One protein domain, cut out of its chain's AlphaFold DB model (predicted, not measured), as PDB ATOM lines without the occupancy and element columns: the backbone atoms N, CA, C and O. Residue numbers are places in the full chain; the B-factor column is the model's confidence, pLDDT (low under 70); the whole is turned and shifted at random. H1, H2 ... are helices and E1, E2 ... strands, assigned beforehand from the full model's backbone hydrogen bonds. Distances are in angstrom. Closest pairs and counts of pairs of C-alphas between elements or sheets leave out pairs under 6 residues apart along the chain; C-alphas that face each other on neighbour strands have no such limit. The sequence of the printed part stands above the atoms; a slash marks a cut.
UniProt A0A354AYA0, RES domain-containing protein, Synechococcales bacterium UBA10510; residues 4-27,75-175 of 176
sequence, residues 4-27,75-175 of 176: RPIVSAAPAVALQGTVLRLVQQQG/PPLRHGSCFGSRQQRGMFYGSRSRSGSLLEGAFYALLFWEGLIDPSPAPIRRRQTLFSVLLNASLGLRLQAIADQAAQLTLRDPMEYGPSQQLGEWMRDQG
ATOM      1  N   ARG A   4      27.532 -31.465  -3.932       95.81
ATOM      2  CA  ARG A   4      27.294 -30.054  -4.271       95.81
ATOM      3  C   ARG A   4      25.822 -29.740  -4.546       95.81
ATOM      4  O   ARG A   4      25.353 -28.761  -3.975       95.81
ATOM      5  N   PRO A   5      25.048 -30.544  -5.306       95.50
ATOM      6  CA  PRO A   5      23.637 -30.235  -5.553       95.50
ATOM      7  C   PRO A   5      22.811 -30.190  -4.261       95.50
ATOM      8  O   PRO A   5      22.019 -29.273  -4.061       95.50
ATOM      9  N   ILE A   6      23.058 -31.127  -3.342       94.75
ATOM     10  CA  ILE A   6      22.352 -31.217  -2.055       94.75
ATOM     11  C   ILE A   6      22.702 -30.019  -1.175       94.75
ATOM     12  O   ILE A   6      21.823 -29.387  -0.592       94.75
ATOM     13  N   VAL A   7      23.989 -29.686  -1.097       93.19
ATOM     14  CA  VAL A   7      24.475 -28.584  -0.264       93.19
ATOM     15  C   VAL A   7      24.080 -27.226  -0.848       93.19
ATOM     16  O   VAL A   7      23.744 -26.325  -0.088       93.19
ATOM     17  N   SER A   8      24.043 -27.080  -2.174       93.06
ATOM     18  CA  SER A   8      23.615 -25.842  -2.843       93.06
ATOM     19  C   SER A   8      22.147 -25.491  -2.597       93.06
ATOM     20  O   SER A   8      21.778 -24.324  -2.676       93.06
ATOM     21  N   ALA A   9      21.318 -26.484  -2.257       92.06
ATOM     22  CA  ALA A   9      19.931 -26.270  -1.858       92.06
ATOM     23  C   ALA A   9      19.790 -25.889  -0.371       92.06
ATOM     24  O   ALA A   9      18.712 -25.476   0.059       92.06
ATOM     25  N   ALA A  10      20.850 -26.038   0.432       92.69
ATOM     26  CA  ALA A  10      20.826 -25.669   1.839       92.69
ATOM     27  C   ALA A  10      20.899 -24.137   1.999       92.69
ATOM     28  O   ALA A  10      21.641 -23.469   1.276       92.69
ATOM     29  N   PRO A  11      20.169 -23.556   2.967       93.38
ATOM     30  CA  PRO A  11      20.193 -22.119   3.181       93.38
ATOM     31  C   PRO A  11      21.566 -21.671   3.687       93.38
ATOM     32  O   PRO A  11      22.099 -22.220   4.658       93.38
ATOM     33  N   ALA A  12      22.105 -20.627   3.062       95.19
ATOM     34  CA  ALA A  12      23.269 -19.933   3.582       95.19
ATOM     35  C   ALA A  12      22.895 -19.158   4.854       95.19
ATOM     36  O   ALA A  12      21.833 -18.536   4.936       95.19
ATOM     37  N   VAL A  13      23.759 -19.208   5.864       96.88
ATOM     38  CA  VAL A  13      23.507 -18.616   7.180       96.88
ATOM     39  C   VAL A  13      24.733 -17.884   7.698       96.88
ATOM     40  O   VAL A  13      25.865 -18.300   7.466       96.88
ATOM     41  N   ALA A  14      24.508 -16.846   8.500       97.31
ATOM     42  CA  ALA A  14      25.578 -16.270   9.297       97.31
ATOM     43  C   ALA A  14      26.050 -17.274  10.364       97.31
ATOM     44  O   ALA A  14      25.248 -17.949  11.026       97.31
ATOM     45  N   LEU A  15      27.365 -17.354  10.559       96.62
ATOM     46  CA  LEU A  15      27.993 -18.169  11.591       96.62
ATOM     47  C   LEU A  15      28.653 -17.261  12.620       96.62
ATOM     48  O   LEU A  15      29.583 -16.517  12.319       96.62
ATOM     49  N   GLN A  16      28.168 -17.341  13.857       96.94
ATOM     50  CA  GLN A  16      28.646 -16.518  14.962       96.94
ATOM     51  C   GLN A  16      28.934 -17.342  16.220       96.94
ATOM     52  O   GLN A  16      28.470 -18.484  16.391       96.94
ATOM     53  N   GLY A  17      29.680 -16.729  17.133       96.62
ATOM     54  CA  GLY A  17      29.978 -17.245  18.463       96.62
ATOM     55  C   GLY A  17      31.379 -17.828  18.565       96.62
ATOM     56  O   GLY A  17      32.227 -17.609  17.710       96.62
ATOM     57  N   THR A  18      31.636 -18.562  19.638       97.12
ATOM     58  CA  THR A  18      32.990 -19.024  19.948       97.12
ATOM     59  C   THR A  18      33.248 -20.420  19.397       97.12
ATOM     60  O   THR A  18      32.440 -21.334  19.577       97.12
ATOM     61  N   VAL A  19      34.409 -20.592  18.772       97.44
ATOM     62  CA  VAL A  19      34.995 -21.899  18.466       97.44
ATOM     63  C   VAL A  19      36.282 -22.082  19.256       97.44
ATOM     64  O   VAL A  19      36.941 -21.121  19.647       97.44
ATOM     65  N   LEU A  20      36.636 -23.330  19.506       97.88
ATOM     66  CA  LEU A  20      37.846 -23.749  20.182       97.88
ATOM     67  C   LEU A  20      38.767 -24.406  19.163       97.88
ATOM     68  O   LEU A  20      38.316 -25.173  18.312       97.88
ATOM     69  N   ARG A  21      40.061 -24.121  19.259       96.56
ATOM     70  CA  ARG A  21      41.074 -24.763  18.432       96.56
ATOM     71  C   ARG A  21      42.189 -25.313  19.301       96.56
ATOM     72  O   ARG A  21      42.717 -24.624  20.174       96.56
ATOM     73  N   LEU A  22      42.526 -26.569  19.041       96.38
ATOM     74  CA  LEU A  22      43.611 -27.280  19.693       96.38
ATOM     75  C   LEU A  22      44.866 -27.174  18.824       96.38
ATOM     76  O   LEU A  22      44.833 -27.460  17.628       96.38
ATOM     77  N   VAL A  23      45.970 -26.746  19.421       93.94
ATOM     78  CA  VAL A  23      47.279 -26.638  18.765       93.94
ATOM     79  C   VAL A  23      48.345 -27.303  19.619       93.94
ATOM     80  O   VAL A  23      48.116 -27.615  20.789       93.94
ATOM     81  N   GLN A  24      49.529 -27.518  19.046       90.38
ATOM     82  CA  GLN A  24      50.702 -27.871  19.839       90.38
ATOM     83  C   GLN A  24      50.945 -26.811  20.921       90.38
ATOM     84  O   GLN A  24      50.593 -25.641  20.746       90.38
ATOM     85  N   GLN A  25      51.503 -27.245  22.049       90.75
ATOM     86  CA  GLN A  25      51.795 -26.395  23.196       90.75
ATOM     87  C   GLN A  25      52.424 -25.057  22.786       90.75
ATOM     88  O   GLN A  25      53.417 -25.022  22.064       90.75
ATOM     89  N   GLN A  26      51.837 -23.974  23.285       90.19
ATOM     90  CA  GLN A  26      52.358 -22.618  23.148       90.19
ATOM     91  C   GLN A  26      53.297 -22.269  24.309       90.19
ATOM     92  O   GLN A  26      53.219 -22.873  25.378       90.19
ATOM     93  N   GLY A  27      54.169 -21.279  24.103       81.25
ATOM     94  CA  GLY A  27      55.059 -20.759  25.149       81.25
ATOM     95  C   GLY A  27      56.301 -21.609  25.435       81.25
ATOM     96  O   GLY A  27      56.996 -21.338  26.406       81.25
ATOM     97  N   PRO A  75      52.264 -24.049   2.611       85.50
ATOM     98  CA  PRO A  75      51.780 -24.786   1.445       85.50
ATOM     99  C   PRO A  75      50.717 -25.845   1.795       85.50
ATOM    100  O   PRO A  75      50.621 -26.253   2.957       85.50
ATOM    101  N   PRO A  76      49.942 -26.319   0.800       85.31
ATOM    102  CA  PRO A  76      48.956 -27.381   0.984       85.31
ATOM    103  C   PRO A  76      49.513 -28.610   1.710       85.31
ATOM    104  O   PRO A  76      50.677 -28.988   1.546       85.31
ATOM    105  N   LEU A  77      48.654 -29.273   2.488       84.31
ATOM    106  CA  LEU A  77      49.015 -30.518   3.160       84.31
ATOM    107  C   LEU A  77      49.340 -31.594   2.123       84.31
ATOM    108  O   LEU A  77      48.573 -31.820   1.187       84.31
ATOM    109  N   ARG A  78      50.443 -32.324   2.335       84.06
ATOM    110  CA  ARG A  78      50.889 -33.393   1.423       84.06
ATOM    111  C   ARG A  78      49.820 -34.454   1.166       84.06
ATOM    112  O   ARG A  78      49.842 -35.040   0.092       84.06
ATOM    113  N   HIS A  79      48.904 -34.666   2.107       84.38
ATOM    114  CA  HIS A  79      47.834 -35.664   2.027       84.38
ATOM    115  C   HIS A  79      46.425 -35.048   2.039       84.38
ATOM    116  O   HIS A  79      45.443 -35.779   2.037       84.38
ATOM    117  N   GLY A  80      46.309 -33.714   2.015       88.88
ATOM    118  CA  GLY A  80      45.030 -33.036   2.227       88.88
ATOM    119  C   GLY A  80      44.489 -33.213   3.653       88.88
ATOM    120  O   GLY A  80      45.216 -33.573   4.577       88.88
ATOM    121  N   SER A  81      43.207 -32.917   3.819       90.94
ATOM    122  CA  SER A  81      42.402 -33.078   5.031       90.94
ATOM    123  C   SER A  81      40.971 -33.477   4.650       90.94
ATOM    124  O   SER A  81      40.652 -33.600   3.467       90.94
ATOM    125  N   CYS A  82      40.086 -33.624   5.640       92.31
ATOM    126  CA  CYS A  82      38.675 -33.968   5.427       92.31
ATOM    127  C   CYS A  82      37.960 -33.043   4.414       92.31
ATOM    128  O   CYS A  82      37.202 -33.522   3.581       92.31
ATOM    129  N   PHE A  83      38.251 -31.735   4.416       94.56
ATOM    130  CA  PHE A  83      37.627 -30.757   3.499       94.56
ATOM    131  C   PHE A  83      38.621 -30.055   2.559       94.56
ATOM    132  O   PHE A  83      38.213 -29.265   1.715       94.56
ATOM    133  N   GLY A  84      39.925 -30.308   2.686       93.12
ATOM    134  CA  GLY A  84      40.959 -29.653   1.884       93.12
ATOM    135  C   GLY A  84      41.732 -30.651   1.031       93.12
ATOM    136  O   GLY A  84      42.308 -31.596   1.561       93.12
ATOM    137  N   SER A  85      41.785 -30.438  -0.282       91.81
ATOM    138  CA  SER A  85      42.631 -31.248  -1.164       91.81
ATOM    139  C   SER A  85      44.114 -30.864  -1.037       91.81
ATOM    140  O   SER A  85      44.491 -29.884  -0.390       91.81
ATOM    141  N   ARG A  86      44.981 -31.616  -1.719       91.94
ATOM    142  CA  ARG A  86      46.431 -31.357  -1.805       91.94
ATOM    143  C   ARG A  86      46.790 -30.132  -2.654       91.94
ATOM    144  O   ARG A  86      47.960 -29.771  -2.727       91.94
ATOM    145  N   GLN A  87      45.815 -29.537  -3.337       88.94
ATOM    146  CA  GLN A  87      46.028 -28.413  -4.250       88.94
ATOM    147  C   GLN A  87      45.762 -27.064  -3.577       88.94
ATOM    148  O   GLN A  87      46.277 -26.040  -4.015       88.94
ATOM    149  N   GLN A  88      44.993 -27.064  -2.487       83.94
ATOM    150  CA  GLN A  88      44.497 -25.849  -1.859       83.94
ATOM    151  C   GLN A  88      45.241 -25.528  -0.564       83.94
ATOM    152  O   GLN A  88      45.689 -26.419   0.161       83.94
ATOM    153  N   ARG A  89      45.360 -24.233  -0.238       83.56
ATOM    154  CA  ARG A  89      45.920 -23.799   1.052       83.56
ATOM    155  C   ARG A  89      45.112 -24.373   2.219       83.56
ATOM    156  O   ARG A  89      43.925 -24.694   2.086       83.56
ATOM    157  N   GLY A  90      45.778 -24.474   3.367       86.81
ATOM    158  CA  GLY A  90      45.188 -25.022   4.581       86.81
ATOM    159  C   GLY A  90      43.931 -24.280   5.044       86.81
ATOM    160  O   GLY A  90      43.642 -23.149   4.647       86.81
ATOM    161  N   MET A  91      43.163 -24.961   5.889       90.44
ATOM    162  CA  MET A  91      41.917 -24.470   6.473       90.44
ATOM    163  C   MET A  91      42.069 -24.299   7.981       90.44
ATOM    164  O   MET A  91      42.813 -25.032   8.638       90.44
ATOM    165  N   PHE A  92      41.321 -23.355   8.548       92.81
ATOM    166  CA  PHE A  92      41.169 -23.262   9.994       92.81
ATOM    167  C   PHE A  92      40.158 -24.311  10.465       92.81
ATOM    168  O   PHE A  92      38.970 -24.209  10.175       92.81
ATOM    169  N   TYR A  93      40.629 -25.296  11.230       94.44
ATOM    170  CA  TYR A  93      39.773 -26.265  11.912       94.44
ATOM    171  C   TYR A  93      39.566 -25.855  13.370       94.44
ATOM    172  O   TYR A  93      40.531 -25.656  14.114       94.44
ATOM    173  N   GLY A  94      38.304 -25.742  13.777       95.62
ATOM    174  CA  GLY A  94      37.896 -25.466  15.150       95.62
ATOM    175  C   GLY A  94      36.549 -26.109  15.460       95.62
ATOM    176  O   GLY A  94      35.773 -26.415  14.558       95.62
ATOM    177  N   SER A  95      36.265 -26.320  16.741       96.94
ATOM    178  CA  SER A  95      35.032 -26.953  17.208       96.94
ATOM    179  C   SER A  95      34.266 -26.038  18.152       96.94
ATOM    180  O   SER A  95      34.855 -25.318  18.951       96.94
ATOM    181  N   ARG A  96      32.933 -26.095  18.124       96.69
ATOM    182  CA  ARG A  96      32.096 -25.387  19.109       96.69
ATOM    183  C   ARG A  96      32.149 -26.026  20.501       96.69
ATOM    184  O   ARG A  96      31.665 -25.424  21.453       96.69
ATOM    185  N   SER A  97      32.709 -27.230  20.633       97.38
ATOM    186  CA  SER A  97      32.815 -27.939  21.908       97.38
ATOM    187  C   SER A  97      34.258 -28.305  22.246       97.38
ATOM    188  O   SER A  97      35.101 -28.587  21.386       97.38
ATOM    189  N   ARG A  98      34.548 -28.321  23.553       97.56
ATOM    190  CA  ARG A  98      35.842 -28.782  24.069       97.56
ATOM    191  C   ARG A  98      36.046 -30.260  23.758       97.56
ATOM    192  O   ARG A  98      37.124 -30.633  23.311       97.56
ATOM    193  N   SER A  99      35.011 -31.078  23.954       97.94
ATOM    194  CA  SER A  99      35.044 -32.509  23.646       97.94
ATOM    195  C   SER A  99      35.351 -32.769  22.175       97.94
ATOM    196  O   SER A  99      36.222 -33.580  21.897       97.94
ATOM    197  N   GLY A 100      34.729 -32.036  21.244       96.62
ATOM    198  CA  GLY A 100      35.000 -32.179  19.813       96.62
ATOM    199  C   GLY A 100      36.455 -31.867  19.462       96.62
ATOM    200  O   GLY A 100      37.103 -32.654  18.785       96.62
ATOM    201  N   SER A 101      37.007 -30.775  20.002       97.00
ATOM    202  CA  SER A 101      38.426 -30.434  19.792       97.00
ATOM    203  C   SER A 101      39.379 -31.509  20.330       97.00
ATOM    204  O   SER A 101      40.396 -31.802  19.708       97.00
ATOM    205  N   LEU A 102      39.068 -32.078  21.500       96.50
ATOM    206  CA  LEU A 102      39.897 -33.103  22.135       96.50
ATOM    207  C   LEU A 102      39.772 -34.466  21.446       96.50
ATOM    208  O   LEU A 102      40.779 -35.155  21.322       96.50
ATOM    209  N   LEU A 103      38.578 -34.839  20.976       95.88
ATOM    210  CA  LEU A 103      38.349 -36.077  20.225       95.88
ATOM    211  C   LEU A 103      39.124 -36.078  18.908       95.88
ATOM    212  O   LEU A 103      39.842 -37.032  18.641       95.88
ATOM    213  N   GLU A 104      39.063 -34.986  18.144       94.19
ATOM    214  CA  GLU A 104      39.879 -34.810  16.934       94.19
ATOM    215  C   GLU A 104      41.379 -34.908  17.255       94.19
ATOM    216  O   GLU A 104      42.132 -35.638  16.611       94.19
ATOM    217  N   GLY A 105      41.824 -34.222  18.315       94.00
ATOM    218  CA  GLY A 105      43.212 -34.285  18.770       94.00
ATOM    219  C   GLY A 105      43.673 -35.702  19.131       94.00
ATOM    220  O   GLY A 105      44.801 -36.074  18.797       94.00
ATOM    221  N   ALA A 106      42.810 -36.479  19.790       93.56
ATOM    222  CA  ALA A 106      43.062 -37.868  20.157       93.56
ATOM    223  C   ALA A 106      43.058 -38.793  18.932       93.56
ATOM    224  O   ALA A 106      43.980 -39.592  18.792       93.56
ATOM    225  N   PHE A 107      42.099 -38.633  18.016       92.06
ATOM    226  CA  PHE A 107      42.029 -39.392  16.765       92.06
ATOM    227  C   PHE A 107      43.334 -39.273  15.972       92.06
ATOM    228  O   PHE A 107      43.978 -40.276  15.684       92.06
ATOM    229  N   TYR A 108      43.811 -38.050  15.725       90.12
ATOM    230  CA  TYR A 108      45.078 -37.853  15.013       90.12
ATOM    231  C   TYR A 108      46.319 -38.235  15.835       90.12
ATOM    232  O   TYR A 108      47.387 -38.440  15.261       90.12
ATOM    233  N   ALA A 109      46.229 -38.309  17.168       91.44
ATOM    234  CA  ALA A 109      47.309 -38.865  17.985       91.44
ATOM    235  C   ALA A 109      47.435 -40.380  17.780       91.44
ATOM    236  O   ALA A 109      48.551 -40.873  17.635       91.44
ATOM    237  N   LEU A 110      46.300 -41.083  17.739       90.75
ATOM    238  CA  LEU A 110      46.237 -42.520  17.492       90.75
ATOM    239  C   LEU A 110      46.639 -42.848  16.056       90.75
ATOM    240  O   LEU A 110      47.517 -43.675  15.868       90.75
ATOM    241  N   LEU A 111      46.111 -42.123  15.065       89.19
ATOM    242  CA  LEU A 111      46.491 -42.311  13.662       89.19
ATOM    243  C   LEU A 111      48.001 -42.115  13.445       89.19
ATOM    244  O   LEU A 111      48.634 -42.862  12.708       89.19
ATOM    245  N   PHE A 112      48.595 -41.117  14.110       89.75
ATOM    246  CA  PHE A 112      50.045 -40.926  14.088       89.75
ATOM    247  C   PHE A 112      50.792 -42.113  14.708       89.75
ATOM    248  O   PHE A 112      51.790 -42.549  14.146       89.75
ATOM    249  N   TRP A 113      50.318 -42.623  15.849       89.88
ATOM    250  CA  TRP A 113      50.919 -43.765  16.537       89.88
ATOM    251  C   TRP A 113      50.837 -45.052  15.709       89.88
ATOM    252  O   TRP A 113      51.840 -45.739  15.549       89.88
ATOM    253  N   GLU A 114      49.669 -45.353  15.142       90.25
ATOM    254  CA  GLU A 114      49.443 -46.524  14.283       90.25
ATOM    255  C   GLU A 114      50.262 -46.468  12.986       90.25
ATOM    256  O   GLU A 114      50.618 -47.505  12.435       90.25
ATOM    257  N   GLY A 115      50.604 -45.266  12.515       89.75
ATOM    258  CA  GLY A 115      51.462 -45.066  11.348       89.75
ATOM    259  C   GLY A 115      52.966 -45.250  11.598       89.75
ATOM    260  O   GLY A 115      53.746 -45.120  10.653       89.75
ATOM    261  N   LEU A 116      53.408 -45.508  12.837       90.44
ATOM    262  CA  LEU A 116      54.825 -45.718  13.147       90.44
ATOM    263  C   LEU A 116      55.277 -47.115  12.705       90.44
ATOM    264  O   LEU A 116      54.779 -48.121  13.196       90.44
ATOM    265  N   ILE A 117      56.274 -47.169  11.818       93.31
ATOM    266  CA  ILE A 117      56.894 -48.433  11.381       93.31
ATOM    267  C   ILE A 117      57.746 -49.045  12.507       93.31
ATOM    268  O   ILE A 117      57.751 -50.259  12.680       93.31
ATOM    269  N   ASP A 118      58.442 -48.205  13.275       89.88
ATOM    270  CA  ASP A 118      59.297 -48.605  14.399       89.88
ATOM    271  C   ASP A 118      59.039 -47.674  15.601       89.88
ATOM    272  O   ASP A 118      59.626 -46.588  15.694       89.88
ATOM    273  N   PRO A 119      58.064 -47.999  16.472       85.25
ATOM    274  CA  PRO A 119      57.712 -47.145  17.595       85.25
ATOM    275  C   PRO A 119      58.794 -47.191  18.679       85.25
ATOM    276  O   PRO A 119      59.170 -48.249  19.181       85.25
ATOM    277  N   SER A 120      59.252 -46.012  19.104       83.00
ATOM    278  CA  SER A 120      60.173 -45.891  20.236       83.00
ATOM    279  C   SER A 120      59.559 -46.489  21.515       83.00
ATOM    280  O   SER A 120      58.374 -46.266  21.780       83.00
ATOM    281  N   PRO A 121      60.350 -47.164  22.374       83.62
ATOM    282  CA  PRO A 121      59.881 -47.626  23.682       83.62
ATOM    283  C   PRO A 121      59.567 -46.469  24.646       83.62
ATOM    284  O   PRO A 121      58.920 -46.669  25.675       83.62
ATOM    285  N   ALA A 122      60.027 -45.250  24.343       85.31
ATOM    286  CA  ALA A 122      59.707 -44.067  25.125       85.31
ATOM    287  C   ALA A 122      58.286 -43.555  24.810       85.31
ATOM    288  O   ALA A 122      57.886 -43.496  23.647       85.31
ATOM    289  N   PRO A 123      57.518 -43.103  25.822       80.75
ATOM    290  CA  PRO A 123      56.172 -42.597  25.595       80.75
ATOM    291  C   PRO A 123      56.195 -41.287  24.799       80.75
ATOM    292  O   PRO A 123      56.896 -40.335  25.155       80.75
ATOM    293  N   ILE A 124      55.346 -41.190  23.774       82.06
ATOM    294  CA  ILE A 124      55.168 -39.953  23.007       82.06
ATOM    295  C   ILE A 124      54.307 -38.983  23.817       82.06
ATOM    296  O   ILE A 124      53.091 -39.130  23.942       82.06
ATOM    297  N   ARG A 125      54.943 -37.955  24.383       84.56
ATOM    298  CA  ARG A 125      54.256 -36.910  25.151       84.56
ATOM    299  C   ARG A 125      53.787 -35.792  24.226       84.56
ATOM    300  O   ARG A 125      54.593 -35.008  23.733       84.56
ATOM    301  N   ARG A 126      52.472 -35.664  24.044       86.12
ATOM    302  CA  ARG A 126      51.865 -34.549  23.300       86.12
ATOM    303  C   ARG A 126      51.288 -33.534  24.278       86.12
ATOM    304  O   ARG A 126      50.285 -33.794  24.931       86.12
ATOM    305  N   ARG A 127      51.923 -32.367  24.381       90.12
ATOM    306  CA  ARG A 127      51.360 -31.219  25.102       90.12
ATOM    307  C   ARG A 127      50.680 -30.290  24.107       90.12
ATOM    308  O   ARG A 127      51.226 -30.013  23.037       90.12
ATOM    309  N   GLN A 128      49.485 -29.833  24.455       93.88
ATOM    310  CA  GLN A 128      48.631 -29.065  23.560       93.88
ATOM    311  C   GLN A 128      48.016 -27.875  24.290       93.88
ATOM    312  O   GLN A 128      47.788 -27.918  25.499       93.88
ATOM    313  N   THR A 129      47.734 -26.819  23.537       95.38
ATOM    314  CA  THR A 129      47.038 -25.626  24.015       95.38
ATOM    315  C   THR A 129      45.686 -25.548  23.320       95.38
ATOM    316  O   THR A 129      45.608 -25.641  22.095       95.38
ATOM    317  N   LEU A 130      44.622 -25.376  24.105       96.81
ATOM    318  CA  LEU A 130      43.272 -25.120  23.610       96.81
ATOM    319  C   LEU A 130      42.959 -23.638  23.810       96.81
ATOM    320  O   LEU A 130      43.027 -23.153  24.937       96.81
ATOM    321  N   PHE A 131      42.608 -22.935  22.739       95.62
ATOM    322  CA  PHE A 131      42.244 -21.518  22.799       95.62
ATOM    323  C   PHE A 131      40.917 -21.259  22.091       95.62
ATOM    324  O   PHE A 131      40.507 -22.024  21.216       95.62
ATOM    325  N   SER A 132      40.243 -20.183  22.491       96.62
ATOM    326  CA  SER A 132      38.990 -19.729  21.900       96.62
ATOM    327  C   SER A 132      39.219 -18.683  20.814       96.62
ATOM    328  O   SER A 132      40.140 -17.871  20.881       96.62
ATOM    329  N   VAL A 133      38.346 -18.698  19.813       95.31
ATOM    330  CA  VAL A 133      38.287 -17.718  18.729       95.31
ATOM    331  C   VAL A 133      36.839 -17.299  18.549       95.31
ATOM    332  O   VAL A 133      35.948 -18.149  18.499       95.31
ATOM    333  N   LEU A 134      36.607 -15.993  18.447       95.31
ATOM    334  CA  LEU A 134      35.304 -15.468  18.070       95.31
ATOM    335  C   LEU A 134      35.139 -15.587  16.552       95.31
ATOM    336  O   LEU A 134      35.912 -15.015  15.788       95.31
ATOM    337  N   LEU A 135      34.131 -16.339  16.129       94.12
ATOM    338  CA  LEU A 135      33.693 -16.437  14.747       94.12
ATOM    339  C   LEU A 135      32.618 -15.377  14.494       94.12
ATOM    340  O   LEU A 135      31.664 -15.255  15.267       94.12
ATOM    341  N   ASN A 136      32.770 -14.644  13.396       94.62
ATOM    342  CA  ASN A 136      31.758 -13.734  12.878       94.62
ATOM    343  C   ASN A 136      31.818 -13.743  11.346       94.62
ATOM    344  O   ASN A 136      32.534 -12.947  10.744       94.62
ATOM    345  N   ALA A 137      31.117 -14.693  10.734       94.62
ATOM    346  CA  ALA A 137      31.000 -14.820   9.288       94.62
ATOM    347  C   ALA A 137      29.560 -14.508   8.865       94.62
ATOM    348  O   ALA A 137      28.608 -15.056   9.424       94.62
ATOM    349  N   SER A 138      29.396 -13.630   7.876       96.06
ATOM    350  CA  SER A 138      28.087 -13.282   7.308       96.06
ATOM    351  C   SER A 138      27.522 -14.381   6.409       96.06
ATOM    352  O   SER A 138      26.310 -14.450   6.225       96.06
ATOM    353  N   LEU A 139      28.398 -15.233   5.874       96.69
ATOM    354  CA  LEU A 139      28.071 -16.331   4.977       96.69
ATOM    355  C   LEU A 139      28.692 -17.625   5.509       96.69
ATOM    356  O   LEU A 139      29.799 -17.614   6.040       96.69
ATOM    357  N   GLY A 140      27.951 -18.722   5.413       96.44
ATOM    358  CA  GLY A 140      28.337 -20.009   5.969       96.44
ATOM    359  C   GLY A 140      27.255 -21.062   5.753       96.44
ATOM    360  O   GLY A 140      26.113 -20.747   5.413       96.44
ATOM    361  N   LEU A 141      27.606 -22.328   5.975       96.69
ATOM    362  CA  LEU A 141      26.696 -23.465   5.835       96.69
ATOM    363  C   LEU A 141      26.689 -24.332   7.097       96.69
ATOM    364  O   LEU A 141      27.703 -24.498   7.773       96.69
ATOM    365  N   ARG A 142      25.529 -24.924   7.401       96.12
ATOM    366  CA  ARG A 142      25.360 -25.913   8.478       96.12
ATOM    367  C   ARG A 142      25.208 -27.305   7.879       96.12
ATOM    368  O   ARG A 142      24.100 -27.826   7.791       96.12
ATOM    369  N   LEU A 143      26.323 -27.911   7.476       96.00
ATOM    370  CA  LEU A 143      26.328 -29.227   6.821       96.00
ATOM    371  C   LEU A 143      25.692 -30.329   7.686       96.00
ATOM    372  O   LEU A 143      25.075 -31.249   7.164       96.00
ATOM    373  N   GLN A 144      25.751 -30.210   9.014       94.38
ATOM    374  CA  GLN A 144      25.102 -31.134   9.948       94.38
ATOM    375  C   GLN A 144      23.563 -31.085   9.919       94.38
ATOM    376  O   GLN A 144      22.923 -31.954  10.499       94.38
ATOM    377  N   ALA A 145      22.967 -30.059   9.303       94.94
ATOM    378  CA  ALA A 145      21.516 -29.918   9.173       94.94
ATOM    379  C   ALA A 145      20.963 -30.551   7.882       94.94
ATOM    380  O   ALA A 145      19.754 -30.535   7.667       94.94
ATOM    381  N   ILE A 146      21.826 -31.099   7.018       95.00
ATOM    382  CA  ILE A 146      21.401 -31.795   5.799       95.00
ATOM    383  C   ILE A 146      20.687 -33.091   6.197       95.00
ATOM    384  O   ILE A 146      21.288 -33.943   6.849       95.00
ATOM    385  N   ALA A 147      19.423 -33.232   5.798       95.44
ATOM    386  CA  ALA A 147      18.585 -34.381   6.151       95.44
ATOM    387  C   ALA A 147      18.905 -35.651   5.345       95.44
ATOM    388  O   ALA A 147      18.585 -36.751   5.790       95.44
ATOM    389  N   ASP A 148      19.532 -35.513   4.171       96.38
ATOM    390  CA  ASP A 148      19.891 -36.648   3.323       96.38
ATOM    391  C   ASP A 148      20.919 -37.555   4.022       96.38
ATOM    392  O   ASP A 148      22.054 -37.158   4.306       96.38
ATOM    393  N   GLN A 149      20.507 -38.787   4.322       96.19
ATOM    394  CA  GLN A 149      21.311 -39.727   5.096       96.19
ATOM    395  C   GLN A 149      22.566 -40.182   4.340       96.19
ATOM    396  O   GLN A 149      23.621 -40.346   4.955       96.19
ATOM    397  N   ALA A 150      22.481 -40.363   3.020       96.25
ATOM    398  CA  ALA A 150      23.617 -40.784   2.204       96.25
ATOM    399  C   ALA A 150      24.685 -39.681   2.131       96.25
ATOM    400  O   ALA A 150      25.881 -39.955   2.277       96.25
ATOM    401  N   ALA A 151      24.261 -38.423   2.008       96.25
ATOM    402  CA  ALA A 151      25.121 -37.254   2.085       96.25
ATOM    403  C   ALA A 151      25.771 -37.142   3.467       96.25
ATOM    404  O   ALA A 151      26.974 -36.918   3.555       96.25
ATOM    405  N   GLN A 152      25.013 -37.363   4.547       96.62
ATOM    406  CA  GLN A 152      25.553 -37.361   5.909       96.62
ATOM    407  C   GLN A 152      26.581 -38.469   6.159       96.62
ATOM    408  O   GLN A 152      27.515 -38.258   6.932       96.62
ATOM    409  N   LEU A 153      26.410 -39.652   5.566       96.25
ATOM    410  CA  LEU A 153      27.408 -40.724   5.637       96.25
ATOM    411  C   LEU A 153      28.664 -40.342   4.853       96.25
ATOM    412  O   LEU A 153      29.759 -40.405   5.394       96.25
ATOM    413  N   THR A 154      28.489 -39.840   3.629       96.56
ATOM    414  CA  THR A 154      29.594 -39.405   2.764       96.56
ATOM    415  C   THR A 154      30.395 -38.249   3.382       96.56
ATOM    416  O   THR A 154      31.617 -38.234   3.311       96.56
ATOM    417  N   LEU A 155      29.733 -37.278   4.024       95.69
ATOM    418  CA  LEU A 155      30.378 -36.140   4.695       95.69
ATOM    419  C   LEU A 155      31.240 -36.541   5.899       95.69
ATOM    420  O   LEU A 155      32.104 -35.769   6.309       95.69
ATOM    421  N   ARG A 156      30.954 -37.695   6.507       94.06
ATOM    422  CA  ARG A 156      31.584 -38.176   7.744       94.06
ATOM    423  C   ARG A 156      32.410 -39.437   7.514       94.06
ATOM    424  O   ARG A 156      32.763 -40.102   8.487       94.06
ATOM    425  N   ASP A 157      32.685 -39.774   6.256       93.50
ATOM    426  CA  ASP A 157      33.503 -40.931   5.927       93.50
ATOM    427  C   ASP A 157      34.910 -40.738   6.522       93.50
ATOM    428  O   ASP A 157      35.529 -39.699   6.277       93.50
ATOM    429  N   PRO A 158      35.408 -41.674   7.348       87.81
ATOM    430  CA  PRO A 158      36.697 -41.517   8.010       87.81
ATOM    431  C   PRO A 158      37.892 -41.718   7.068       87.81
ATOM    432  O   PRO A 158      38.991 -41.295   7.427       87.81
ATOM    433  N   MET A 159      37.692 -42.336   5.898       86.81
ATOM    434  CA  MET A 159      38.756 -42.762   4.983       86.81
ATOM    435  C   MET A 159      38.687 -42.063   3.620       86.81
ATOM    436  O   MET A 159      39.722 -41.685   3.072       86.81
ATOM    437  N   GLU A 160      37.486 -41.863   3.080       91.00
ATOM    438  CA  GLU A 160      37.272 -41.370   1.720       91.00
ATOM    439  C   GLU A 160      36.842 -39.898   1.699       91.00
ATOM    440  O   GLU A 160      35.661 -39.554   1.691       91.00
ATOM    441  N   TYR A 161      37.824 -38.996   1.619       93.94
ATOM    442  CA  TYR A 161      37.573 -37.549   1.620       93.94
ATOM    443  C   TYR A 161      37.310 -36.940   0.239       93.94
ATOM    444  O   TYR A 161      37.105 -35.734   0.141       93.94
ATOM    445  N   GLY A 162      37.325 -37.717  -0.848       94.88
ATOM    446  CA  GLY A 162      37.161 -37.180  -2.208       94.88
ATOM    447  C   GLY A 162      35.923 -36.276  -2.361       94.88
ATOM    448  O   GLY A 162      36.065 -35.115  -2.756       94.88
ATOM    449  N   PRO A 163      34.717 -36.749  -1.993       96.00
ATOM    450  CA  PRO A 163      33.503 -35.935  -2.039       96.00
ATOM    451  C   PRO A 163      33.532 -34.692  -1.136       96.00
ATOM    452  O   PRO A 163      33.098 -33.619  -1.555       96.00
ATOM    453  N   SER A 164      34.037 -34.804   0.095       96.12
ATOM    454  CA  SER A 164      34.082 -33.690   1.054       96.12
ATOM    455  C   SER A 164      35.158 -32.657   0.703       96.12
ATOM    456  O   SER A 164      34.950 -31.465   0.918       96.12
ATOM    457  N   GLN A 165      36.269 -33.071   0.088       95.44
ATOM    458  CA  GLN A 165      37.285 -32.174  -0.469       95.44
ATOM    459  C   GLN A 165      36.753 -31.390  -1.670       95.44
ATOM    460  O   GLN A 165      36.955 -30.179  -1.727       95.44
ATOM    461  N   GLN A 166      36.036 -32.049  -2.590       95.50
ATOM    462  CA  GLN A 166      35.368 -31.369  -3.711       95.50
ATOM    463  C   GLN A 166      34.331 -30.361  -3.210       95.50
ATOM    464  O   GLN A 166      34.219 -29.258  -3.744       95.50
ATOM    465  N   LEU A 167      33.588 -30.720  -2.160       96.25
ATOM    466  CA  LEU A 167      32.655 -29.800  -1.527       96.25
ATOM    467  C   LEU A 167      33.373 -28.609  -0.878       96.25
ATOM    468  O   LEU A 167      32.925 -27.481  -1.041       96.25
ATOM    469  N   GLY A 168      34.475 -28.840  -0.158       95.44
ATOM    470  CA  GLY A 168      35.245 -27.778   0.492       95.44
ATOM    471  C   GLY A 168      35.904 -26.813  -0.499       95.44
ATOM    472  O   GLY A 168      35.970 -25.614  -0.236       95.44
ATOM    473  N   GLU A 169      36.349 -27.312  -1.652       94.88
ATOM    474  CA  GLU A 169      36.799 -26.482  -2.774       94.88
ATOM    475  C   GLU A 169      35.656 -25.634  -3.333       94.88
ATOM    476  O   GLU A 169      35.772 -24.413  -3.382       94.88
ATOM    477  N   TRP A 170      34.517 -26.260  -3.634       95.81
ATOM    478  CA  TRP A 170      33.340 -25.545  -4.115       95.81
ATOM    479  C   TRP A 170      32.870 -24.463  -3.130       95.81
ATOM    480  O   TRP A 170      32.612 -23.338  -3.543       95.81
ATOM    481  N   MET A 171      32.807 -24.760  -1.825       95.50
ATOM    482  CA  MET A 171      32.433 -23.782  -0.794       95.50
ATOM    483  C   MET A 171      33.366 -22.569  -0.809       95.50
ATOM    484  O   MET A 171      32.892 -21.433  -0.810       95.50
ATOM    485  N   ARG A 172      34.680 -22.801  -0.906       92.75
ATOM    486  CA  ARG A 172      35.671 -21.726  -1.002       92.75
ATOM    487  C   ARG A 172      35.449 -20.857  -2.241       92.75
ATOM    488  O   ARG A 172      35.502 -19.635  -2.119       92.75
ATOM    489  N   ASP A 173      35.175 -21.459  -3.396       94.12
ATOM    490  CA  ASP A 173      34.915 -20.727  -4.644       94.12
ATOM    491  C   ASP A 173      33.632 -19.883  -4.572       94.12
ATOM    492  O   ASP A 173      33.529 -18.847  -5.225       94.12
ATOM    493  N   GLN A 174      32.664 -20.293  -3.747       94.62
ATOM    494  CA  GLN A 174      31.453 -19.519  -3.451       94.62
ATOM    495  C   GLN A 174      31.648 -18.466  -2.341       94.62
ATOM    496  O   GLN A 174      30.710 -17.735  -2.024       94.62
ATOM    497  N   GLY A 175      32.839 -18.373  -1.738       92.56
ATOM    498  CA  GLY A 175      33.128 -17.454  -0.632       92.56
ATOM    499  C   GLY A 175      32.520 -17.864   0.717       92.56
ATOM    500  O   GLY A 175      32.302 -16.997   1.565       92.56
TER     501      GLY A 175
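What this domain is: This is residues 4 to 27 and 75 to 175 of the 176 residues of the protein "RES domain-containing protein" of Synechococcales bacterium UBA10510 (UniProt A0A354AYA0). A long two-stranded ribbon, E1 beside E2, arches over the domain with a bend in E1, and the first part of H2, residues 98 to 105, packs under it on E1 while the rest of H2 slants away. The short helices H1, H3 and H4 gather in a loose group across from the ribbon, with the unnamed residues 75 to 97 running between that group and the start of H2, and residues 114 to 123 sticking out as a loop. The printed part has 125 residues, with four named helices and two named strands in the order H1 E1 H2 E2 H3 H4, and the sheet E1 - E2 is antiparallel. The class is mixed, helices and strands, with under half of the residues, 61 of 125, in named elements. It is only just compact, close to loose, with a radius of gyration of the C-alphas of 16.5 A, and elongated, spanning 52 by 31 by 29 A.

How they stand to each other: H1, residues 4 to 8, is close to but not clearly touching H4, residues 162 to 173; their closest C-alphas, of Arg 4 and Leu 167, are 6.0 A apart. E1, residues 15 to 24, bends by 61 degrees at residue 18. It is the antiparallel neighbour of E2, residues 128 to 137, with 157 degrees between their directions; N 19 and O 133 are 2.9 A apart and N 133 and O 19 2.8 A, both within hydrogen-bond range. E1 and H2, residues 98 to 114, have 6 pairs of C-alphas within 8 A, the closest being those of Leu 22 and Ser 101, 6.1 A apart. H2 and E2 are near each other, with 7 pairs of C-alphas within 10 A. H3, residues 149 to 155, and H4 touch only at the corner by their link, about perpendicular at 77 degrees; H4 does so with residues 163 to 164 alone, and the closest C-alphas, of Leu 155 and Ser 164, are 5.7 A apart. H2 is apart from H1, H3 and H4. In H1, H2, H3 and H4 every O i to N i+4 pair is within hydrogen-bond range.

Where its parts are: H1 begins with C-alpha 4 at (27.294, -30.054, -4.271). E1 is 26.0 A long from first to last C-alpha, H2 24.4 A and E2 26.8 A. C-alpha 98, where H2 begins, is at (35.842, -28.782, 24.069). H3 measures 9.8 A and H4 16.8 A, ending with C-alpha 173 at (34.915, -20.727, -4.644).

The domain as a whole: The two C-alphas farthest apart, of Ala 9 and Pro 121, are 52.0 A apart. Residues 28 to 74 are not printed, and C-alphas 27 and 75 are 24.3 A apart across the cut. The links H2 to E2 and E2 to H3 are long. The mean pLDDT of the printed part is 92.8, and no printed residue is under 70.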